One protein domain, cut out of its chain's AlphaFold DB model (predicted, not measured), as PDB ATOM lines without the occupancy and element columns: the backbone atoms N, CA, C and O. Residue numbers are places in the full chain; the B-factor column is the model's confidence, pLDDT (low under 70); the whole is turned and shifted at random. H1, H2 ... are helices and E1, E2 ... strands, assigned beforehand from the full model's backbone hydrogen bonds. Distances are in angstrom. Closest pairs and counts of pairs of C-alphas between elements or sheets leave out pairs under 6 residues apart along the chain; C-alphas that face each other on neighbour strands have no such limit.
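AT A GLANCE: This is residues 6 to 180 of the 1013 residues of the protein "Adhesin isopeptide-forming family sspB-C2 type protein/fimbrial isopeptide formation D2 family protein" of Microbacterium esteraromaticum (UniProt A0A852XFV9). One strongly twisted sheet of five strands makes the middle layer, with helices H1 and H2 packed over one face and H3 and H4 over the other. The long strands E3 and E5 run side by side through the core, while residues 67 to 72, in the link from H1 to H2, stick out. The printed part has 175 residues, with elements in the order E1 E2 H1 H2 E3 E4 H3 H4 E5; the class is mixed, helices and strands. The sheet is branched, its neighbour pairs antiparallel. The whole is compact, with a radius of gyration of the C-alphas of 16.2 A, and spans 54 by 36 by 29 A, only just elongated.

IN THESE COORDINATES: E1, residues 6 to 10, begins at C-alpha 6 (167.235, 101.201, 183.571). E2 is residues 22 to 27. H1, residues 47 to 59, measures 18.2 A, and H2, residues 75 to 94, 28.8 A from C-alpha 75 (162.506, 89.959, 168.133). E3, residues 102 to 114, measures 34.6 A; E4 is residues 117 to 120. H3, residues 127 to 140, measures 20.1 A, and H4, residues 153 to 165, 18.6 A. E5, residues 171 to 179, measures 24.4 A and ends at C-alpha 179 (159.415, 109.138, 186.592).

HOW THE PARTS SIT: E1 is antiparallel to E5, with N 7 and O 175 2.9 A apart. On the other side of E5 is E3, antiparallel, with N 108 and O 174 at 2.8 A. E3 has E2 on one side, with N 24 and O 109 at 2.9 A, and E4 and E5 on the other. E3 and E4 form a hairpin, with N 112 and O 119 at 2.8 A. These N and O pairs are within hydrogen-bond range. H1, at a height of 9.6 A over the sheet, forms a helical hairpin with H2: they touch, closest at the C-alphas of Ile 50 and Cys 84, 6.3 A, at a shallow tilt of 34 degrees, only just short of steep. H2 comes closest to E5 at the C-alphas of Cys 84 and Cys 175, 4.9 A. On the opposite face, H3 and H4 only just touch, with 3 pairs of C-alphas within 8 A, closest at Glu 132 and Lys 164, 6.0 A. They form a helical hairpin and run opposite ways at 11 degrees. In the four helices every O i to N i+4 pair is within hydrogen-bond range.

THE WHOLE: The two C-alphas farthest apart, those of Ser 16 and Asn 35, are 55.0 A apart. The printed part has no cut. The links E1 to E2, E2 to H1, H1 to H2 and H3 to H4 are long. The mean pLDDT of the printed part is 74.4; 57 residues are under 70, among them residues 10 to 21, 30 to 39, 60 to 76 and 112 to 125.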
ATOM      1  N   GLY A   6     166.538 101.803 184.714       81.00
ATOM      2  CA  GLY A   6     167.235 101.201 183.571       81.00
ATOM      3  C   GLY A   6     166.847  99.746 183.334       81.00
ATOM      4  O   GLY A   6     166.471  99.037 184.256       81.00
ATOM      5  N   GLY A   7     166.912  99.294 182.085       82.06
ATOM      6  CA  GLY A   7     166.604  97.909 181.740       82.06
ATOM      7  C   GLY A   7     167.320  97.472 180.472       82.06
ATOM      8  O   GLY A   7     167.394  98.228 179.508       82.06
ATOM      9  N   GLY A   8     167.857  96.254 180.471       80.38
ATOM     10  CA  GLY A   8     168.631  95.710 179.356       80.38
ATOM     11  C   GLY A   8     168.177  94.309 178.953       80.38
ATOM     12  O   GLY A   8     167.767  93.509 179.794       80.38
ATOM     13  N   VAL A   9     168.264  93.999 177.659       77.56
ATOM     14  CA  VAL A   9     167.963  92.671 177.095       77.56
ATOM     15  C   VAL A   9     169.149  92.190 176.264       77.56
ATOM     16  O   VAL A   9     169.760  92.979 175.538       77.56
ATOM     17  N   GLY A  10     169.486  90.902 176.388       68.19
ATOM     18  CA  GLY A  10     170.576  90.271 175.645       68.19
ATOM     19  C   GLY A  10     170.128  89.167 174.685       68.19
ATOM     20  O   GLY A  10     169.099  88.525 174.906       68.19
ATOM     21  N   GLY A  11     170.905  88.951 173.622       60.81
ATOM     22  CA  GLY A  11     170.624  87.950 172.585       60.81
ATOM     23  C   GLY A  11     171.069  86.541 173.002       60.81
ATOM     24  O   GLY A  11     172.198  86.350 173.438       60.81
ATOM     25  N   GLY A  12     170.194  85.537 172.879       56.59
ATOM     26  CA  GLY A  12     170.478  84.160 173.311       56.59
ATOM     27  C   GLY A  12     171.656  83.500 172.572       56.59
ATOM     28  O   GLY A  12     171.773  83.596 171.351       56.59
ATOM     29  N   SER A  13     172.514  82.785 173.308       49.44
ATOM     30  CA  SER A  13     173.722  82.147 172.773       49.44
ATOM     31  C   SER A  13     173.410  80.842 172.024       49.44
ATOM     32  O   SER A  13     173.117  79.804 172.618       49.44
ATOM     33  N   GLY A  14     173.480  80.866 170.689       48.66
ATOM     34  CA  GLY A  14     173.365  79.636 169.902       48.66
ATOM     35  C   GLY A  14     173.119  79.810 168.404       48.66
ATOM     36  O   GLY A  14     172.052  79.449 167.924       48.66
ATOM     37  N   GLY A  15     174.111  80.282 167.641       43.16
ATOM     38  CA  GLY A  15     174.082  80.223 166.172       43.16
ATOM     39  C   GLY A  15     175.307  80.867 165.518       43.16
ATOM     40  O   GLY A  15     175.726  81.940 165.928       43.16
ATOM     41  N   SER A  16     175.908  80.225 164.506       44.78
ATOM     42  CA  SER A  16     177.065  80.772 163.779       44.78
ATOM     43  C   SER A  16     176.626  81.839 162.760       44.78
ATOM     44  O   SER A  16     176.402  81.532 161.589       44.78
ATOM     45  N   GLY A  17     176.490  83.085 163.212       46.00
ATOM     46  CA  GLY A  17     176.309  84.297 162.402       46.00
ATOM     47  C   GLY A  17     177.275  85.386 162.891       46.00
ATOM     48  O   GLY A  17     177.655  85.362 164.054       46.00
ATOM     49  N   GLY A  18     177.754  86.267 162.005       49.16
ATOM     50  CA  GLY A  18     178.866  87.195 162.285       49.16
ATOM     51  C   GLY A  18     178.640  88.159 163.461       49.16
ATOM     52  O   GLY A  18     177.508  88.564 163.719       49.16
ATOM     53  N   ALA A  19     179.741  88.518 164.137       54.06
ATOM     54  CA  ALA A  19     179.780  89.452 165.264       54.06
ATOM     55  C   ALA A  19     179.144  90.811 164.918       54.06
ATOM     56  O   ALA A  19     179.221  91.275 163.778       54.06
ATOM     57  N   ALA A  20     178.473  91.415 165.899       58.91
ATOM     58  CA  ALA A  20     177.778  92.685 165.743       58.91
ATOM     59  C   ALA A  20     178.681  93.884 166.071       58.91
ATOM     60  O   ALA A  20     179.126  94.039 167.211       58.91
ATOM     61  N   ASP A  21     178.892  94.757 165.078       64.88
ATOM     62  CA  ASP A  21     179.887  95.841 165.118       64.88
ATOM     63  C   ASP A  21     179.263  97.253 165.008       64.88
ATOM     64  O   ASP A  21     179.976  98.234 164.788       64.88
ATOM     65  N   SER A  22     177.933  97.395 165.084       76.94
ATOM     66  CA  SER A  22     177.232  98.678 164.894       76.94
ATOM     67  C   SER A  22     176.228  98.983 166.012       76.94
ATOM     68  O   SER A  22     175.647  98.081 166.615       76.94
ATOM     69  N   TYR A  23     176.039 100.277 166.302       83.12
ATOM     70  CA  TYR A  23     175.245 100.765 167.433       83.12
ATOM     71  C   TYR A  23     174.394 101.977 167.044       83.12
ATOM     72  O   TYR A  23     174.815 102.792 166.220       83.12
ATOM     73  N   ALA A  24     173.216 102.104 167.651       83.81
ATOM     74  CA  ALA A  24     172.310 103.238 167.489       83.81
ATOM     75  C   ALA A  24     171.829 103.736 168.856       83.81
ATOM     76  O   ALA A  24     171.598 102.932 169.761       83.81
ATOM     77  N   LEU A  25     171.687 105.057 168.998       87.56
ATOM     78  CA  LEU A  25     171.153 105.705 170.194       87.56
ATOM     79  C   LEU A  25     169.963 106.569 169.798       87.56
ATOM     80  O   LEU A  25     170.096 107.450 168.952       87.56
ATOM     81  N   TYR A  26     168.831 106.337 170.448       88.19
ATOM     82  CA  TYR A  26     167.646 107.170 170.340       88.19
ATOM     83  C   TYR A  26     167.408 107.797 171.704       88.19
ATOM     84  O   TYR A  26     167.282 107.087 172.698       88.19
ATOM     85  N   SER A  27     167.364 109.118 171.763       87.62
ATOM     86  CA  SER A  27     167.116 109.865 172.991       87.62
ATOM     87  C   SER A  27     166.173 111.014 172.698       87.62
ATOM     88  O   SER A  27     166.297 111.684 171.674       87.62
ATOM     89  N   LEU A  28     165.217 111.209 173.594       85.75
ATOM     90  CA  LEU A  28     164.321 112.350 173.594       85.75
ATOM     91  C   LEU A  28     163.733 112.469 174.989       85.75
ATOM     92  O   LEU A  28     163.163 111.506 175.504       85.75
ATOM     93  N   ASP A  29     163.826 113.661 175.557       80.12
ATOM     94  CA  ASP A  29     162.942 114.037 176.643       80.12
ATOM     95  C   ASP A  29     162.600 115.513 176.527       80.12
ATOM     96  O   ASP A  29     163.462 116.375 176.724       80.12
ATOM     97  N   ASN A  30     161.362 115.794 176.120       68.44
ATOM     98  CA  ASN A  30     160.888 117.156 175.985       68.44
ATOM     99  C   ASN A  30     160.069 117.604 177.199       68.44
ATOM    100  O   ASN A  30     159.256 116.876 177.760       68.44
ATOM    101  N   ASP A  31     160.389 118.837 177.569       58.09
ATOM    102  CA  ASP A  31     160.029 119.630 178.736       58.09
ATOM    103  C   ASP A  31     158.726 119.289 179.484       58.09
ATOM    104  O   ASP A  31     157.629 119.331 178.923       58.09
ATOM    105  N   LEU A  32     158.855 119.065 180.796       59.72
ATOM    106  CA  LEU A  32     157.757 119.048 181.762       59.72
ATOM    107  C   LEU A  32     157.956 120.208 182.743       59.72
ATOM    108  O   LEU A  32     158.320 119.978 183.892       59.72
ATOM    109  N   ASP A  33     157.733 121.449 182.307       54.47
ATOM    110  CA  ASP A  33     157.606 122.571 183.245       54.47
ATOM    111  C   ASP A  33     156.351 122.351 184.117       54.47
ATOM    112  O   ASP A  33     155.225 122.413 183.602       54.47
ATOM    113  N   PRO A  34     156.496 122.096 185.433       49.84
ATOM    114  CA  PRO A  34     155.370 121.802 186.312       49.84
ATOM    115  C   PRO A  34     154.452 123.012 186.540       49.84
ATOM    116  O   PRO A  34     153.347 122.837 187.055       49.84
ATOM    117  N   ASN A  35     154.851 124.224 186.131       47.91
ATOM    118  CA  ASN A  35     154.009 125.419 186.226       47.91
ATOM    119  C   ASN A  35     152.998 125.554 185.075       47.91
ATOM    120  O   ASN A  35     152.159 126.455 185.117       47.91
ATOM    121  N   THR A  36     153.024 124.660 184.076       51.94
ATOM    122  CA  THR A  36     152.039 124.648 182.984       51.94
ATOM    123  C   THR A  36     151.074 123.457 183.111       51.94
ATOM    124  O   THR A  36     151.444 122.315 182.823       51.94
ATOM    125  N   PRO A  37     149.802 123.672 183.506       50.09
ATOM    126  CA  PRO A  37     148.849 122.580 183.702       50.09
ATOM    127  C   PRO A  37     148.535 121.822 182.400       50.09
ATOM    128  O   PRO A  37     148.051 122.405 181.431       50.09
ATOM    129  N   GLY A  38     148.727 120.497 182.397       57.88
ATOM    130  CA  GLY A  38     148.225 119.595 181.348       57.88
ATOM    131  C   GLY A  38     149.206 119.198 180.238       57.88
ATOM    132  O   GLY A  38     148.797 118.467 179.334       57.88
ATOM    133  N   ILE A  39     150.480 119.605 180.296       62.62
ATOM    134  CA  ILE A  39     151.502 119.152 179.337       62.62
ATOM    135  C   ILE A  39     151.765 117.642 179.513       62.62
ATOM    136  O   ILE A  39     151.850 117.131 180.629       62.62
ATOM    137  N   GLN A  40     151.835 116.908 178.399       70.44
ATOM    138  CA  GLN A  40     152.225 115.495 178.342       70.44
ATOM    139  C   GLN A  40     153.537 115.394 177.553       70.44
ATOM    140  O   GLN A  40     153.656 116.097 176.546       70.44
ATOM    141  N   PRO A  41     154.481 114.523 177.955       76.06
ATOM    142  CA  PRO A  41     155.698 114.305 177.180       76.06
ATOM    143  C   PRO A  41     155.313 113.785 175.790       76.06
ATOM    144  O   PRO A  41     154.350 113.021 175.661       76.06
ATOM    145  N   GLU A  42     156.036 114.179 174.743       80.62
ATOM    146  CA  GLU A  42     155.699 113.812 173.357       80.62
ATOM    147  C   GLU A  42     155.787 112.307 173.120       80.62
ATOM    148  O   GLU A  42     154.963 111.735 172.405       80.62
ATOM    149  N   GLN A  43     156.731 111.644 173.788       82.56
ATOM    150  CA  GLN A  43     156.810 110.192 173.805       82.56
ATOM    151  C   GLN A  43     155.635 109.549 174.564       82.56
ATOM    152  O   GLN A  43     155.341 108.377 174.375       82.56
ATOM    153  N   GLY A  44     154.903 110.290 175.392       86.19
ATOM    154  CA  GLY A  44     153.845 109.767 176.251       86.19
ATOM    155  C   GLY A  44     154.385 109.047 177.490       86.19
ATOM    156  O   GLY A  44     155.560 109.143 177.834       86.19
ATOM    157  N   TRP A  45     153.510 108.322 178.190       87.50
ATOM    158  CA  TRP A  45     153.841 107.593 179.422       87.50
ATOM    159  C   TRP A  45     153.696 106.083 179.240       87.50
ATOM    160  O   TRP A  45     152.886 105.620 178.431       87.50
ATOM    161  N   GLY A  46     154.442 105.304 180.028       87.69
ATOM    162  CA  GLY A  46     154.340 103.845 180.054       87.69
ATOM    163  C   GLY A  46     154.527 103.236 178.662       87.69
ATOM    164  O   GLY A  46     155.419 103.645 177.916       87.69
ATOM    165  N   GLN A  47     153.632 102.322 178.279       87.88
ATOM    166  CA  GLN A  47     153.652 101.659 176.968       87.88
ATOM    167  C   GLN A  47     153.640 102.642 175.783       87.88
ATOM    168  O   GLN A  47     154.264 102.358 174.765       87.88
ATOM    169  N   GLY A  48     153.016 103.821 175.924       87.62
ATOM    170  CA  GLY A  48     153.028 104.855 174.882       87.62
ATOM    171  C   GLY A  48     154.442 105.352 174.561       87.62
ATOM    172  O   GLY A  48     154.800 105.454 173.390       87.62
ATOM    173  N   SER A  49     155.276 105.541 175.593       90.12
ATOM    174  CA  SER A  49     156.692 105.916 175.425       90.12
ATOM    175  C   SER A  49     157.536 104.809 174.820       90.12
ATOM    176  O   SER A  49     158.414 105.081 174.006       90.12
ATOM    177  N   ILE A  50     157.223 103.552 175.125       89.81
ATOM    178  CA  ILE A  50     157.889 102.409 174.499       89.81
ATOM    179  C   ILE A  50     157.541 102.343 173.006       89.81
ATOM    180  O   ILE A  50     158.432 102.211 172.166       89.81
ATOM    181  N   ASP A  51     156.258 102.487 172.662       88.00
ATOM    182  CA  ASP A  51     155.784 102.463 171.276       88.00
ATOM    183  C   ASP A  51     156.343 103.629 170.448       88.00
ATOM    184  O   ASP A  51     156.604 103.454 169.254       88.00
ATOM    185  N   PHE A  52     156.571 104.794 171.065       87.56
ATOM    186  CA  PHE A  52     157.204 105.949 170.424       87.56
ATOM    187  C   PHE A  52     158.620 105.619 169.935       87.56
ATOM    188  O   PHE A  52     158.906 105.742 168.740       87.56
ATOM    189  N   PHE A  53     159.486 105.126 170.827       86.50
ATOM    190  CA  PHE A  53     160.855 104.753 170.459       86.50
ATOM    191  C   PHE A  53     160.891 103.521 169.545       86.50
ATOM    192  O   PHE A  53     161.667 103.500 168.590       86.50
ATOM    193  N   ALA A  54     160.003 102.540 169.743       82.56
ATOM    194  CA  ALA A  54     159.878 101.388 168.844       82.56
ATOM    195  C   ALA A  54     159.541 101.824 167.410       82.56
ATOM    196  O   ALA A  54     160.170 101.375 166.454       82.56
ATOM    197  N   SER A  55     158.594 102.753 167.261       83.06
ATOM    198  CA  SER A  55     158.192 103.297 165.960       83.06
ATOM    199  C   SER A  55     159.294 104.145 165.318       83.06
ATOM    200  O   SER A  55     159.419 104.163 164.092       83.06
ATOM    201  N   ALA A  56     160.089 104.859 166.123       80.19
ATOM    202  CA  ALA A  56     161.243 105.618 165.643       80.19
ATOM    203  C   ALA A  56     162.313 104.685 165.057       80.19
ATOM    204  O   ALA A  56     162.781 104.922 163.944       80.19
ATOM    205  N   MET A  57     162.602 103.575 165.743       78.25
ATOM    206  CA  MET A  57     163.484 102.527 165.232       78.25
ATOM    207  C   MET A  57     162.911 101.901 163.949       78.25
ATOM    208  O   MET A  57     163.589 101.858 162.928       78.25
ATOM    209  N   GLU A  58     161.636 101.495 163.930       73.56
ATOM    210  CA  GLU A  58     160.982 100.884 162.755       73.56
ATOM    211  C   GLU A  58     161.032 101.771 161.487       73.56
ATOM    212  O   GLU A  58     161.213 101.252 160.380       73.56
ATOM    213  N   LYS A  59     160.927 103.103 161.626       70.56
ATOM    214  CA  LYS A  59     160.968 104.074 160.509       70.56
ATOM    215  C   LYS A  59     162.317 104.170 159.800       70.56
ATOM    216  O   LYS A  59     162.341 104.553 158.631       70.56
ATOM    217  N   GLU A  60     163.413 103.779 160.444       66.44
ATOM    218  CA  GLU A  60     164.738 103.714 159.809       66.44
ATOM    219  C   GLU A  60     164.895 102.494 158.876       66.44
ATOM    220  O   GLU A  60     165.972 102.222 158.351       66.44
ATOM    221  N   GLY A  61     163.789 101.790 158.596       57.41
ATOM    222  CA  GLY A  61     163.637 100.894 157.448       57.41
ATOM    223  C   GLY A  61     164.177  99.484 157.652       57.41
ATOM    224  O   GLY A  61     164.240  98.716 156.695       57.41
ATOM    225  N   ALA A  62     164.567  99.131 158.877       54.75
ATOM    226  CA  ALA A  62     165.361  97.933 159.109       54.75
ATOM    227  C   ALA A  62     165.200  97.292 160.489       54.75
ATOM    228  O   ALA A  62     166.069  96.591 160.981       54.75
ATOM    229  N   TRP A  63     164.070  97.520 161.137       60.34
ATOM    230  CA  TRP A  63     163.757  96.836 162.394       60.34
ATOM    231  C   TRP A  63     162.409  96.099 162.314       60.34
ATOM    232  O   TRP A  63     161.933  95.562 163.313       60.34
ATOM    233  N   ALA A  64     161.825  96.057 161.104       49.03
ATOM    234  CA  ALA A  64     160.487  95.569 160.789       49.03
ATOM    235  C   ALA A  64     160.474  94.067 160.449       49.03
ATOM    236  O   ALA A  64     161.113  93.626 159.492       49.03
ATOM    237  N   GLY A  65     159.710  93.294 161.223       47.59
ATOM    238  CA  GLY A  65     159.442  91.880 160.963       47.59
ATOM    239  C   GLY A  65     158.517  91.664 159.758       47.59
ATOM    240  O   GLY A  65     157.661  92.493 159.441       47.59
ATOM    241  N   THR A  66     158.682  90.531 159.077       45.84
ATOM    242  CA  THR A  66     157.732  90.031 158.076       45.84
ATOM    243  C   THR A  66     156.476  89.479 158.765       45.84
ATOM    244  O   THR A  66     156.496  89.106 159.933       45.84
ATOM    245  N   SER A  67     155.351  89.434 158.048       43.84
ATOM    246  CA  SER A  67     154.017  89.098 158.572       43.84
ATOM    247  C   SER A  67     153.783  87.605 158.903       43.84
ATOM    248  O   SER A  67     152.666  87.120 158.713       43.84
ATOM    249  N   ASP A  68     154.796  86.862 159.362       46.62
ATOM    250  CA  ASP A  68     154.693  85.444 159.754       46.62
ATOM    251  C   ASP A  68     154.874  85.262 161.284       46.62
ATOM    252  O   ASP A  68     155.955  85.538 161.805       46.62
ATOM    253  N   PRO A  69     153.856  84.781 162.029       43.69
ATOM    254  CA  PRO A  69     153.906  84.624 163.489       43.69
ATOM    255  C   PRO A  69     154.859  83.541 164.026       43.69
ATOM    256  O   PRO A  69     154.978  83.415 165.245       43.69
ATOM    257  N   ASN A  70     155.487  82.724 163.174       47.31
ATOM    258  CA  ASN A  70     156.380  81.635 163.603       47.31
ATOM    259  C   ASN A  70     157.831  81.779 163.111       47.31
ATOM    260  O   ASN A  70     158.606  80.827 163.238       47.31
ATOM    261  N   ASP A  71     158.215  82.943 162.583       48.56
ATOM    262  CA  ASP A  71     159.582  83.213 162.130       48.56
ATOM    263  C   ASP A  71     160.396  83.996 163.181       48.56
ATOM    264  O   ASP A  71     159.870  84.765 163.987       48.56
ATOM    265  N   TYR A  72     161.714  83.806 163.175       47.12
ATOM    266  CA  TYR A  72     162.690  84.275 164.171       47.12
ATOM    267  C   TYR A  72     162.816  85.824 164.269       47.12
ATOM    268  O   TYR A  72     163.628  86.346 165.028       47.12
ATOM    269  N   MET A  73     162.002  86.589 163.530       47.81
ATOM    270  CA  MET A  73     162.117  88.047 163.340       47.81
ATOM    271  C   MET A  73     161.044  88.895 164.064       47.81
ATOM    272  O   MET A  73     161.013  90.109 163.895       47.81
ATOM    273  N   ASP A  74     160.252  88.316 164.974       51.75
ATOM    274  CA  ASP A  74     159.412  89.035 165.967       51.75
ATOM    275  C   ASP A  74     160.236  89.495 167.210       51.75
ATOM    276  O   ASP A  74     159.759  89.592 168.339       51.75
ATOM    277  N   GLY A  75     161.551  89.685 167.047       56.06
ATOM    278  CA  GLY A  75     162.506  89.959 168.133       56.06
ATOM    279  C   GLY A  75     162.582  91.427 168.572       56.06
ATOM    280  O   GLY A  75     162.813  91.692 169.749       56.06
ATOM    281  N   THR A  76     162.336  92.378 167.661       61.44
ATOM    282  CA  THR A  76     162.486  93.827 167.909       61.44
ATOM    283  C   THR A  76     161.511  94.350 168.948       61.44
ATOM    284  O   THR A  76     161.917  94.890 169.977       61.44
ATOM    285  N   ARG A  77     160.210  94.174 168.694       71.12
ATOM    286  CA  ARG A  77     159.163  94.735 169.547       71.12
ATOM    287  C   ARG A  77     159.124  94.042 170.905       71.12
ATOM    288  O   ARG A  77     158.894  94.689 171.917       71.12
ATOM    289  N   ARG A  78     159.435  92.742 170.951       72.75
ATOM    290  CA  ARG A  78     159.601  92.003 172.210       72.75
ATOM    291  C   ARG A  78     160.811  92.486 173.012       72.75
ATOM    292  O   ARG A  78     160.658  92.721 174.204       72.75
ATOM    293  N   GLY A  79     161.963  92.692 172.371       74.88
ATOM    294  CA  GLY A  79     163.177  93.179 173.034       74.88
ATOM    295  C   GLY A  79     163.023  94.587 173.611       74.88
ATOM    296  O   GLY A  79     163.365  94.806 174.772       74.88
ATOM    297  N   ILE A  80     162.448  95.525 172.845       82.56
ATOM    298  CA  ILE A  80     162.231  96.898 173.326       82.56
ATOM    299  C   ILE A  80     161.148  96.951 174.406       82.56
ATOM    300  O   ILE A  80     161.364  97.586 175.433       82.56
ATOM    301  N   ASN A  81     160.039  96.214 174.246       84.19
ATOM    302  CA  ASN A  81     159.008  96.123 175.281       84.19
ATOM    303  C   ASN A  81     159.573  95.543 176.576       84.19
ATOM    304  O   ASN A  81     159.285  96.057 177.648       84.19
ATOM    305  N   GLN A  82     160.415  94.514 176.502       83.62
ATOM    306  CA  GLN A  82     160.995  93.905 177.691       83.62
ATOM    307  C   GLN A  82     162.009  94.827 178.390       83.62
ATOM    308  O   GLN A  82     161.903  95.025 179.597       83.62
ATOM    309  N   ALA A  83     162.966  95.412 177.660       86.25
ATOM    310  CA  ALA A  83     163.985  96.288 178.247       86.25
ATOM    311  C   ALA A  83     163.374  97.578 178.820       86.25
ATOM    312  O   ALA A  83     163.677  97.980 179.942       86.25
ATOM    313  N   CYS A  84     162.486  98.221 178.062       91.19
ATOM    314  CA  CYS A  84     161.916  99.505 178.445       91.19
ATOM    315  C   CYS A  84     160.817  99.377 179.508       91.19
ATOM    316  O   CYS A  84     160.690 100.281 180.332       91.19
ATOM    317  N   GLN A  85     160.062  98.269 179.552       91.19
ATOM    318  CA  GLN A  85     159.099  98.045 180.636       91.19
ATOM    319  C   GLN A  85     159.813  97.881 181.982       91.19
ATOM    320  O   GLN A  85     159.385  98.475 182.965       91.19
ATOM    321  N   VAL A  86     160.947  97.167 182.013       89.56
ATOM    322  CA  VAL A  86     161.785  97.063 183.220       89.56
ATOM    323  C   VAL A  86     162.286  98.440 183.659       89.56
ATOM    324  O   VAL A  86     162.156  98.788 184.830       89.56
ATOM    325  N   ALA A  87     162.781  99.261 182.726       90.88
ATOM    326  CA  ALA A  87     163.235 100.615 183.043       90.88
ATOM    327  C   ALA A  87     162.110 101.487 183.642       90.88
ATOM    328  O   ALA A  87     162.338 102.199 184.619       90.88
ATOM    329  N   ILE A  88     160.894 101.412 183.083       90.50
ATOM    330  CA  ILE A  88     159.703 102.124 183.580       90.50
ATOM    331  C   ILE A  88     159.316 101.652 184.984       90.50
ATOM    332  O   ILE A  88     159.110 102.484 185.869       90.50
ATOM    333  N   ASP A  89     159.238 100.340 185.200       88.88
ATOM    334  CA  ASP A  89     158.834  99.766 186.485       88.88
ATOM    335  C   ASP A  89     159.835 100.140 187.586       88.88
ATOM    336  O   ASP A  89     159.442 100.522 188.691       88.88
ATOM    337  N   GLU A  90     161.134 100.110 187.277       87.19
ATOM    338  CA  GLU A  90     162.175 100.543 188.204       87.19
ATOM    339  C   GLU A  90     162.129 102.046 188.496       87.19
ATOM    340  O   GLU A  90     162.323 102.436 189.649       87.19
ATOM    341  N   ALA A  91     161.869 102.892 187.496       85.12
ATOM    342  CA  ALA A  91     161.743 104.337 187.693       85.12
ATOM    343  C   ALA A  91     160.558 104.684 188.614       85.12
ATOM    344  O   ALA A  91     160.676 105.547 189.485       85.12
ATOM    345  N   ILE A  92     159.427 103.980 188.472       84.50
ATOM    346  CA  ILE A  92     158.248 104.150 189.338       84.50
ATOM    347  C   ILE A  92     158.537 103.637 190.753       84.50
ATOM    348  O   ILE A  92     158.291 104.351 191.727       84.50
ATOM    349  N   ALA A  93     159.091 102.428 190.889       82.94
ATOM    350  CA  ALA A  93     159.331 101.797 192.188       82.94
ATOM    351  C   ALA A  93     160.274 102.614 193.088       82.94
ATOM    352  O   ALA A  93     160.089 102.661 194.307       82.94
ATOM    353  N   ARG A  94     161.261 103.301 192.501       73.94
ATOM    354  CA  ARG A  94     162.236 104.121 193.239       73.94
ATOM    355  C   ARG A  94     161.666 105.408 193.819       73.94
ATOM    356  O   ARG A  94     162.226 105.915 194.783       73.94
ATOM    357  N   SER A  95     160.532 105.889 193.310       68.44
ATOM    358  CA  SER A  95     159.844 107.061 193.869       68.44
ATOM    359  C   SER A  95     159.279 106.827 195.280       68.44
ATOM    360  O   SER A  95     158.715 107.741 195.876       68.44
ATOM    361  N   GLY A  96     159.350 105.599 195.814       70.25
ATOM    362  CA  GLY A  96     158.808 105.273 197.135       70.25
ATOM    363  C   GLY A  96     157.284 105.429 197.227       70.25
ATOM    364  O   GLY A  96     156.755 105.544 198.330       70.25
ATOM    365  N   GLY A  97     156.587 105.440 196.083       70.75
ATOM    366  CA  GLY A  97     155.140 105.648 195.976       70.75
ATOM    367  C   GLY A  97     154.720 107.073 195.600       70.75
ATOM    368  O   GLY A  97     153.522 107.333 195.526       70.75
ATOM    369  N   ALA A  98     155.667 107.985 195.359       67.88
ATOM    370  CA  ALA A  98     155.373 109.369 194.988       67.88
ATOM    371  C   ALA A  98     154.957 109.523 193.509       67.88
ATOM    372  O   ALA A  98     154.150 110.392 193.189       67.88
ATOM    373  N   SER A  99     155.451 108.660 192.617       74.12
ATOM    374  CA  SER A  99     155.105 108.663 191.192       74.12
ATOM    375  C   SER A  99     154.245 107.458 190.811       74.12
ATOM    376  O   SER A  99     154.462 106.343 191.290       74.12
ATOM    377  N   THR A 100     153.295 107.665 189.896       80.50
ATOM    378  CA  THR A 100     152.470 106.602 189.292       80.50
ATOM    379  C   THR A 100     152.777 106.365 187.815       80.50
ATOM    380  O   THR A 100     152.231 105.439 187.210       80.50
ATOM    381  N   LYS A 101     153.644 107.194 187.222       85.12
ATOM    382  CA  LYS A 101     153.967 107.176 185.793       85.12
ATOM    383  C   LYS A 101     155.464 107.372 185.566       85.12
ATOM    384  O   LYS A 101     156.123 108.168 186.231       85.12
ATOM    385  N   ALA A 102     155.991 106.669 184.571       87.88
ATOM    386  CA  ALA A 102     157.333 106.892 184.049       87.88
ATOM    387  C   ALA A 102     157.334 106.813 182.523       87.88
ATOM    388  O   ALA A 102     156.420 106.246 181.911       87.88
ATOM    389  N   ARG A 103     158.335 107.444 181.918       89.25
ATOM    390  CA  ARG A 103     158.513 107.558 180.470       89.25
ATOM    391  C   ARG A 103     159.914 107.110 180.098       89.25
ATOM    392  O   ARG A 103     160.866 107.418 180.812       89.25
ATOM    393  N   VAL A 104     160.039 106.399 178.984       91.19
ATOM    394  CA  VAL A 104     161.344 106.127 178.372       91.19
ATOM    395  C   VAL A 104     161.925 107.448 177.869       91.19
ATOM    396  O   VAL A 104     161.201 108.259 177.299       91.19
ATOM    397  N   VAL A 105     163.219 107.661 178.087       88.75
ATOM    398  CA  VAL A 105     163.942 108.868 177.649       88.75
ATOM    399  C   VAL A 105     165.124 108.541 176.741       88.75
ATOM    400  O   VAL A 105     165.613 109.397 176.004       88.75
ATOM    401  N   MET A 106     165.589 107.287 176.764       90.69
ATOM    402  CA  MET A 106     166.714 106.841 175.950       90.69
ATOM    403  C   MET A 106     166.654 105.336 175.680       90.69
ATOM    404  O   MET A 106     166.374 104.548 176.582       90.69
ATOM    405  N   VAL A 107     166.966 104.942 174.445       89.56
ATOM    406  CA  VAL A 107     167.108 103.554 173.997       89.56
ATOM    407  C   VAL A 107     168.394 103.423 173.187       89.56
ATOM    408  O   VAL A 107     168.558 104.067 172.151       89.56
ATOM    409  N   GLY A 108     169.312 102.577 173.642       87.75
ATOM    410  CA  GLY A 108     170.499 102.190 172.890       87.75
ATOM    411  C   GLY A 108     170.387 100.760 172.383       87.75
ATOM    412  O   GLY A 108     169.989  99.863 173.123       87.75
ATOM    413  N   ALA A 109     170.757 100.544 171.126       82.94
ATOM    414  CA  ALA A 109     170.626  99.264 170.442       82.94
ATOM    415  C   ALA A 109     171.939  98.848 169.774       82.94
ATOM    416  O   ALA A 109     172.635  99.675 169.181       82.94
ATOM    417  N   ASN A 110     172.240  97.551 169.818       79.06
ATOM    418  CA  ASN A 110     173.298  96.927 169.026       79.06
ATOM    419  C   ASN A 110     172.693  96.202 167.809       79.06
ATOM    420  O   ASN A 110     171.678  95.509 167.927       79.06
ATOM    421  N   TYR A 111     173.315  96.354 166.638       73.94
ATOM    422  CA  TYR A 111     172.847  95.736 165.399       73.94
ATOM    423  C   TYR A 111     173.974  95.298 164.458       73.94
ATOM    424  O   TYR A 111     175.109  95.773 164.522       73.94
ATOM    425  N   SER A 112     173.604  94.418 163.530       68.94
ATOM    426  CA  SER A 112     174.393  93.993 162.375       68.94
ATOM    427  C   SER A 112     173.658  94.334 161.081       68.94
ATOM    428  O   SER A 112     172.433  94.419 161.050       68.94
ATOM    429  N   LEU A 113     174.396  94.504 159.984       66.88
ATOM    430  CA  LEU A 113     173.813  94.715 158.658       66.88
ATOM    431  C   LEU A 113     173.734  93.386 157.902       66.88
ATOM    432  O   LEU A 113     174.763  92.810 157.548       66.88
ATOM    433  N   LEU A 114     172.524  92.925 157.590       62.34
ATOM    434  CA  LEU A 114     172.295  91.741 156.761       62.34
ATOM    435  C   LEU A 114     171.702  92.201 155.424       62.34
ATOM    436  O   LEU A 114     170.619  92.776 155.369       62.34
ATOM    437  N   ASN A 115     172.461  92.038 154.334       62.25
ATOM    438  CA  ASN A 115     172.132  92.579 153.004       62.25
ATOM    439  C   ASN A 115     171.795  94.091 152.997       62.25
ATOM    440  O   ASN A 115     170.924  94.534 152.252       62.25
ATOM    441  N   GLY A 116     172.480  94.886 153.827       62.41
ATOM    442  CA  GLY A 116     172.271  96.339 153.923       62.41
ATOM    443  C   GLY A 116     171.079  96.768 154.786       62.41
ATOM    444  O   GLY A 116     170.840  97.963 154.911       62.41
ATOM    445  N   THR A 117     170.368  95.820 155.403       63.00
ATOM    446  CA  THR A 117     169.280  96.083 156.353       63.00
ATOM    447  C   THR A 117     169.800  95.824 157.774       63.00
ATOM    448  O   THR A 117     170.273  94.711 158.029       63.00
ATOM    449  N   PRO A 118     169.798  96.820 158.681       64.69
ATOM    450  CA  PRO A 118     169.968  96.599 160.117       64.69
ATOM    451  C   PRO A 118     169.133  95.429 160.650       64.69
ATOM    452  O   PRO A 118     168.067  95.116 160.138       64.69
ATOM    453  N   MET A 119     169.649  94.734 161.652       65.44
ATOM    454  CA  MET A 119     168.914  93.772 162.465       65.44
ATOM    455  C   MET A 119     169.671  93.542 163.762       65.44
ATOM    456  O   MET A 119     170.892  93.690 163.793       65.44
ATOM    457  N   PHE A 120     168.960  93.190 164.832       68.44
ATOM    458  CA  PHE A 120     169.594  93.000 166.134       68.44
ATOM    459  C   PHE A 120     170.762  92.026 166.066       68.44
ATOM    460  O   PHE A 120     170.665  90.949 165.474       68.44
ATOM    461  N   GLY A 121     171.867  92.446 166.678       59.53
ATOM    462  CA  GLY A 121     173.057  91.630 166.785       59.53
ATOM    463  C   GLY A 121     172.777  90.369 167.591       59.53
ATOM    464  O   GLY A 121     172.033  90.381 168.574       59.53
ATOM    465  N   TRP A 122     173.392  89.269 167.172       58.59
ATOM    466  CA  TRP A 122     173.507  88.087 168.014       58.59
ATOM    467  C   TRP A 122     174.617  88.343 169.026       58.59
ATOM    468  O   TRP A 122     175.670  88.857 168.647       58.59
ATOM    469  N   GLY A 123     174.363  88.015 170.294       59.00
ATOM    470  CA  GLY A 123     175.325  88.197 171.379       59.00
ATOM    471  C   GLY A 123     176.719  87.702 171.002       59.00
ATOM    472  O   GLY A 123     176.862  86.581 170.508       59.00
ATOM    473  N   ASP A 124     177.730  88.547 171.204       60.69
ATOM    474  CA  ASP A 124     179.132  88.216 170.961       60.69
ATOM    475  C   ASP A 124     179.959  88.417 172.234       60.69
ATOM    476  O   ASP A 124     179.725  89.333 173.026       60.69
ATOM    477  N   VAL A 125     180.985  87.582 172.393       61.91
ATOM    478  CA  VAL A 125     181.894  87.603 173.535       61.91
ATOM    479  C   VAL A 125     182.633  88.949 173.554       61.91
ATOM    480  O   VAL A 125     183.411  89.277 172.658       61.91
ATOM    481  N   GLY A 126     182.369  89.755 174.587       70.00
ATOM    482  CA  GLY A 126     182.892  91.122 174.723       70.00
ATOM    483  C   GLY A 126     181.977  92.225 174.171       70.00
ATOM    484  O   GLY A 126     182.423  93.363 174.028       70.00
ATOM    485  N   GLY A 127     180.712  91.920 173.858       75.12
ATOM    486  CA  GLY A 127     179.721  92.902 173.411       75.12
ATOM    487  C   GLY A 127     179.421  93.994 174.445       75.12
ATOM    488  O   GLY A 127     179.256  95.152 174.057       75.12
ATOM    489  N   HIS A 128     179.434  93.652 175.740       83.06
ATOM    490  CA  HIS A 128     179.286  94.597 176.857       83.06
ATOM    491  C   HIS A 128     180.275  95.772 176.765       83.06
ATOM    492  O   HIS A 128     179.870  96.924 176.611       83.06
ATOM    493  N   ASP A 129     181.579  95.476 176.772       83.94
ATOM    494  CA  ASP A 129     182.638  96.492 176.820       83.94
ATOM    495  C   ASP A 129     182.638  97.387 175.573       83.94
ATOM    496  O   ASP A 129     182.952  98.579 175.640       83.94
ATOM    497  N   ARG A 130     182.256  96.832 174.417       85.25
ATOM    498  CA  ARG A 130     182.151  97.598 173.169       85.25
ATOM    499  C   ARG A 130     180.947  98.541 173.171       85.25
ATOM    500  O   ARG A 130     181.100  99.686 172.747       85.25
ATOM    501  N   MET A 131     179.790  98.114 173.688       85.38
ATOM    502  CA  MET A 131     178.622  98.993 173.842       85.38
ATOM    503  C   MET A 131     178.881 100.094 174.874       85.38
ATOM    504  O   MET A 131     178.538 101.251 174.636       85.38
ATOM    505  N   GLU A 132     179.555  99.770 175.978       87.62
ATOM    506  CA  GLU A 132     179.948 100.755 176.985       87.62
ATOM    507  C   GLU A 132     180.938 101.784 176.413       87.62
ATOM    508  O   GLU A 132     180.758 102.993 176.578       87.62
ATOM    509  N   SER A 133     181.966 101.330 175.689       88.12
ATOM    510  CA  SER A 133     182.945 102.212 175.041       88.12
ATOM    511  C   SER A 133     182.296 103.131 173.999       88.12
ATOM    512  O   SER A 133     182.559 104.336 173.991       88.12
ATOM    513  N   TRP A 134     181.395 102.594 173.172       89.94
ATOM    514  CA  TRP A 134     180.629 103.381 172.209       89.94
ATOM    515  C   TRP A 134     179.740 104.427 172.896       89.94
ATOM    516  O   TRP A 134     179.755 105.594 172.501       89.94
ATOM    517  N   PHE A 135     179.016 104.057 173.955       90.25
ATOM    518  CA  PHE A 135     178.137 104.985 174.671       90.25
ATOM    519  C   PHE A 135     178.919 106.097 175.391       90.25
ATOM    520  O   PHE A 135     178.505 107.260 175.395       90.25
ATOM    521  N   ASN A 136     180.102 105.781 175.928       90.31
ATOM    522  CA  ASN A 136     181.013 106.788 176.476       90.31
ATOM    523  C   ASN A 136     181.445 107.805 175.402       90.31
ATOM    524  O   ASN A 136     181.496 109.000 175.689       90.31
ATOM    525  N   ALA A 137     181.689 107.366 174.160       87.94
ATOM    526  CA  ALA A 137     181.996 108.273 173.052       87.94
ATOM    527  C   ALA A 137     180.799 109.170 172.676       87.94
ATOM    528  O   ALA A 137     180.996 110.358 172.424       87.94
ATOM    529  N   GLN A 138     179.565 108.649 172.708       87.62
ATOM    530  CA  GLN A 138     178.353 109.461 172.499       87.62
ATOM    531  C   GLN A 138     178.157 110.506 173.605       87.62
ATOM    532  O   GLN A 138     177.780 111.645 173.330       87.62
ATOM    533  N   THR A 139     178.460 110.140 174.851       84.69
ATOM    534  CA  THR A 139     178.367 111.042 176.009       84.69
ATOM    535  C   THR A 139     179.431 112.137 175.960       84.69
ATOM    536  O   THR A 139     179.109 113.294 176.197       84.69
ATOM    537  N   ALA A 140     180.671 111.813 175.580       85.50
ATOM    538  CA  ALA A 140     181.738 112.804 175.399       85.50
ATOM    539  C   ALA A 140     181.476 113.769 174.226       85.50
ATOM    540  O   ALA A 140     181.959 114.898 174.238       85.50
ATOM    541  N   ALA A 141     180.711 113.330 173.222       82.50
ATOM    542  CA  ALA A 141     180.266 114.155 172.100       82.50
ATOM    543  C   ALA A 141     178.971 114.944 172.389       82.50
ATOM    544  O   ALA A 141     178.470 115.620 171.493       82.50
ATOM    545  N   ASN A 142     178.413 114.849 173.606       81.75
ATOM    546  CA  ASN A 142     177.119 115.418 174.015       81.75
ATOM    547  C   ASN A 142     175.944 115.030 173.089       81.75
ATOM    548  O   ASN A 142     174.948 115.748 173.007       81.75
ATOM    549  N   ALA A 143     176.041 113.889 172.397       78.19
ATOM    550  CA  ALA A 143     175.170 113.542 171.271       78.19
ATOM    551  C   ALA A 143     173.693 113.330 171.656       78.19
ATOM    552  O   ALA A 143     172.818 113.545 170.826       78.19
ATOM    553  N   TRP A 144     173.420 112.935 172.903       81.31
ATOM    554  CA  TRP A 144     172.067 112.709 173.433       81.31
ATOM    555  C   TRP A 144     171.586 113.812 174.387       81.31
ATOM    556  O   TRP A 144     170.385 113.960 174.620       81.31
ATOM    557  N   GLN A 145     172.504 114.630 174.910       83.62
ATOM    558  CA  GLN A 145     172.175 115.751 175.800       83.62
ATOM    559  C   GLN A 145     171.434 116.859 175.037       83.62
ATOM    560  O   GLN A 145     170.535 117.501 175.568       83.62
ATOM    561  N   THR A 146     171.731 117.034 173.746       79.38
ATOM    562  CA  THR A 146     171.025 117.981 172.864       79.38
ATOM    563  C   THR A 146     169.552 117.634 172.645       79.38
ATOM    564  O   THR A 146     168.776 118.523 172.306       79.38
ATOM    565  N   SER A 147     169.150 116.378 172.841       73.75
ATOM    566  CA  SER A 147     167.749 115.928 172.811       73.75
ATOM    567  C   SER A 147     167.091 115.875 174.200       73.75
ATOM    568  O   SER A 147     165.953 115.429 174.320       73.75
ATOM    569  N   MET A 148     167.810 116.317 175.238       76.50
ATOM    570  CA  MET A 148     167.393 116.353 176.644       76.50
ATOM    571  C   MET A 148     167.891 117.657 177.302       76.50
ATOM    572  O   MET A 148     168.574 117.614 178.314       76.50
ATOM    573  N   GLN A 149     167.619 118.824 176.707       68.31
ATOM    574  CA  GLN A 149     168.346 120.081 177.000       68.31
ATOM    575  C   GLN A 149     168.089 120.691 178.391       68.31
ATOM    576  O   GLN A 149     168.859 121.545 178.827       68.31
ATOM    577  N   ASN A 150     167.041 120.256 179.092       66.88
ATOM    578  CA  ASN A 150     166.567 120.884 180.332       66.88
ATOM    579  C   ASN A 150     167.166 120.273 181.607       66.88
ATOM    580  O   ASN A 150     166.676 120.507 182.710       66.88
ATOM    581  N   TYR A 151     168.225 119.478 181.464       73.12
ATOM    582  CA  TYR A 151     168.889 118.800 182.569       73.12
ATOM    583  C   TYR A 151     170.243 119.451 182.864       73.12
ATOM    584  O   TYR A 151     170.944 119.923 181.967       73.12
ATOM    585  N   ASP A 152     170.617 119.473 184.143       71.50
ATOM    586  CA  ASP A 152     171.940 119.920 184.559       71.50
ATOM    587  C   ASP A 152     173.002 118.817 184.380       71.50
ATOM    588  O   ASP A 152     172.721 117.646 184.099       71.50
ATOM    589  N   GLN A 153     174.268 119.191 184.567       76.88
ATOM    590  CA  GLN A 153     175.394 118.274 184.397       76.88
ATOM    591  C   GLN A 153     175.365 117.082 185.373       76.88
ATOM    592  O   GLN A 153     175.904 116.011 185.060       76.88
ATOM    593  N   ALA A 154     174.752 117.246 186.549       72.25
ATOM    594  CA  ALA A 154     174.636 116.182 187.538       72.25
ATOM    595  C   ALA A 154     173.638 115.116 187.066       72.25
ATOM    596  O   ALA A 154     173.965 113.927 187.085       72.25
ATOM    597  N   ALA A 155     172.487 115.534 186.540       72.38
ATOM    598  CA  ALA A 155     171.486 114.642 185.967       72.38
ATOM    599  C   ALA A 155     172.014 113.879 184.738       72.38
ATOM    600  O   ALA A 155     171.818 112.666 184.641       72.38
ATOM    601  N   TYR A 156     172.770 114.529 183.841       80.38
ATOM    602  CA  TYR A 156     173.399 113.825 182.711       80.38
ATOM    603  C   TYR A 156     174.376 112.733 183.163       80.38
ATOM    604  O   TYR A 156     174.438 111.654 182.568       80.38
ATOM    605  N   THR A 157     175.140 112.999 184.223       82.06
ATOM    606  CA  THR A 157     176.109 112.038 184.765       82.06
ATOM    607  C   THR A 157     175.405 110.799 185.324       82.06
ATOM    608  O   THR A 157     175.876 109.676 185.134       82.06
ATOM    609  N   GLU A 158     174.257 110.992 185.968       80.25
ATOM    610  CA  GLU A 158     173.457 109.923 186.562       80.25
ATOM    611  C   GLU A 158     172.778 109.048 185.495       80.25
ATOM    612  O   GLU A 158     172.933 107.825 185.521       80.25
ATOM    613  N   ILE A 159     172.147 109.661 184.485       84.25
ATOM    614  CA  ILE A 159     171.559 108.960 183.325       84.25
ATOM    615  C   ILE A 159     172.614 108.101 182.619       84.25
ATOM    616  O   ILE A 159     172.385 106.919 182.345       84.25
ATOM    617  N   ALA A 160     173.803 108.663 182.379       86.81
ATOM    618  CA  ALA A 160     174.899 107.929 181.759       86.81
ATOM    619  C   ALA A 160     175.394 106.763 182.630       86.81
ATOM    620  O   ALA A 160     175.768 105.709 182.114       86.81
ATOM    621  N   GLY A 161     175.414 106.942 183.953       85.81
ATOM    622  CA  GLY A 161     175.769 105.899 184.912       85.81
ATOM    623  C   GLY A 161     174.791 104.725 184.885       85.81
ATOM    624  O   GLY A 161     175.221 103.574 184.794       85.81
ATOM    625  N   VAL A 162     173.486 105.010 184.894       86.94
ATOM    626  CA  VAL A 162     172.433 103.983 184.874       86.94
ATOM    627  C   VAL A 162     172.377 103.253 183.537       86.94
ATOM    628  O   VAL A 162     172.192 102.036 183.534       86.94
ATOM    629  N   PHE A 163     172.618 103.941 182.418       90.12
ATOM    630  CA  PHE A 163     172.718 103.291 181.110       90.12
ATOM    631  C   PHE A 163     173.812 102.223 181.106       90.12
ATOM    632  O   PHE A 163     173.553 101.075 180.755       90.12
ATOM    633  N   LYS A 164     175.017 102.568 181.573       89.44
ATOM    634  CA  LYS A 164     176.156 101.639 181.611       89.44
ATOM    635  C   LYS A 164     175.934 100.467 182.558       89.44
ATOM    636  O   LYS A 164     176.251  99.338 182.209       89.44
ATOM    637  N   ALA A 165     175.345 100.722 183.724       87.19
ATOM    638  CA  ALA A 165     175.053  99.680 184.704       87.19
ATOM    639  C   ALA A 165     174.053  98.624 184.197       87.19
ATOM    640  O   ALA A 165     174.015  97.521 184.736       87.19
ATOM    641  N   ASN A 166     173.258  98.954 183.174       89.06
ATOM    642  CA  ASN A 166     172.218  98.088 182.623       89.06
ATOM    643  C   ASN A 166     172.578  97.469 181.265       89.06
ATOM    644  O   ASN A 166     171.710  96.873 180.628       89.06
ATOM    645  N   ILE A 167     173.837  97.566 180.822       86.75
ATOM    646  CA  ILE A 167     174.323  96.852 179.634       86.75
ATOM    647  C   ILE A 167     174.447  95.353 179.986       86.75
ATOM    648  O   ILE A 167     175.177  94.999 180.911       86.75
ATOM    649  N   PRO A 168     173.756  94.433 179.285       78.81
ATOM    650  CA  PRO A 168     173.921  92.995 179.516       78.81
ATOM    651  C   PRO A 168     175.251  92.460 178.963       78.81
ATOM    652  O   PRO A 168     175.885  93.097 178.126       78.81
ATOM    653  N   ALA A 169     175.649  91.247 179.369       78.00
ATOM    654  CA  ALA A 169     176.872  90.598 178.872       78.00
ATOM    655  C   ALA A 169     176.895  90.437 177.335       78.00
ATOM    656  O   ALA A 169     177.929  90.663 176.705       78.00
ATOM    657  N   ASP A 170     175.733  90.118 176.757       75.56
ATOM    658  CA  ASP A 170     175.487  89.951 175.321       75.56
ATOM    659  C   ASP A 170     174.451  90.992 174.849       75.56
ATOM    660  O   ASP A 170     173.290  90.639 174.632       75.56
ATOM    661  N   PRO A 171     174.796  92.292 174.779       77.44
ATOM    662  CA  PRO A 171     173.804  93.357 174.765       77.44
ATOM    663  C   PRO A 171     173.087  93.466 173.419       77.44
ATOM    664  O   PRO A 171     173.717  93.606 172.373       77.44
ATOM    665  N   GLN A 172     171.755  93.467 173.464       77.94
ATOM    666  CA  GLN A 172     170.895  93.724 172.310       77.94
ATOM    667  C   GLN A 172     170.262  95.119 172.406       77.94
ATOM    668  O   GLN A 172     170.304  95.888 171.444       77.94
ATOM    669  N   LEU A 173     169.709  95.455 173.577       83.75
ATOM    670  CA  LEU A 173     169.029  96.719 173.869       83.75
ATOM    671  C   LEU A 173     169.275  97.160 175.313       83.75
ATOM    672  O   LEU A 173     169.309  96.322 176.214       83.75
ATOM    673  N   VAL A 174     169.355  98.473 175.524       88.56
ATOM    674  CA  VAL A 174     169.327  99.132 176.837       88.56
ATOM    675  C   VAL A 174     168.347 100.295 176.774       88.56
ATOM    676  O   VAL A 174     168.452 101.143 175.891       88.56
ATOM    677  N   CYS A 175     167.407 100.342 177.709       92.06
ATOM    678  CA  CYS A 175     166.437 101.416 177.863       92.06
ATOM    679  C   CYS A 175     166.640 102.145 179.187       92.06
ATOM    680  O   CYS A 175     166.990 101.537 180.200       92.06
ATOM    681  N   ILE A 176     166.340 103.438 179.177       92.62
ATOM    682  CA  ILE A 176     166.362 104.312 180.344       92.62
ATOM    683  C   ILE A 176     165.039 105.050 180.448       92.62
ATOM    684  O   ILE A 176     164.525 105.540 179.440       92.62
ATOM    685  N   ALA A 177     164.505 105.141 181.663       90.50
ATOM    686  CA  ALA A 177     163.252 105.818 181.952       90.50
ATOM    687  C   ALA A 177     163.358 106.735 183.177       90.50
ATOM    688  O   ALA A 177     164.108 106.458 184.115       90.50
ATOM    689  N   LEU A 178     162.565 107.807 183.162       86.06
ATOM    690  CA  LEU A 178     162.412 108.769 184.257       86.06
ATOM    691  C   LEU A 178     160.959 108.807 184.725       86.06
ATOM    692  O   LEU A 178     160.029 108.650 183.923       86.06
ATOM    693  N   ASN A 179     160.755 109.017 186.023       82.62
ATOM    694  CA  ASN A 179     159.415 109.138 186.592       82.62
ATOM    695  C   ASN A 179     158.861 110.576 186.447       82.62
ATOM    696  O   ASN A 179     159.564 111.490 186.011       82.62
ATOM    697  N   GLU A 180     157.575 110.778 186.744       73.88
ATOM    698  CA  GLU A 180     156.903 112.079 186.569       73.88
ATOM    699  C   GLU A 180     157.394 113.212 187.487       73.88
ATOM    700  O   GLU A 180     157.010 114.355 187.274       73.88
TER     701      GLU A 180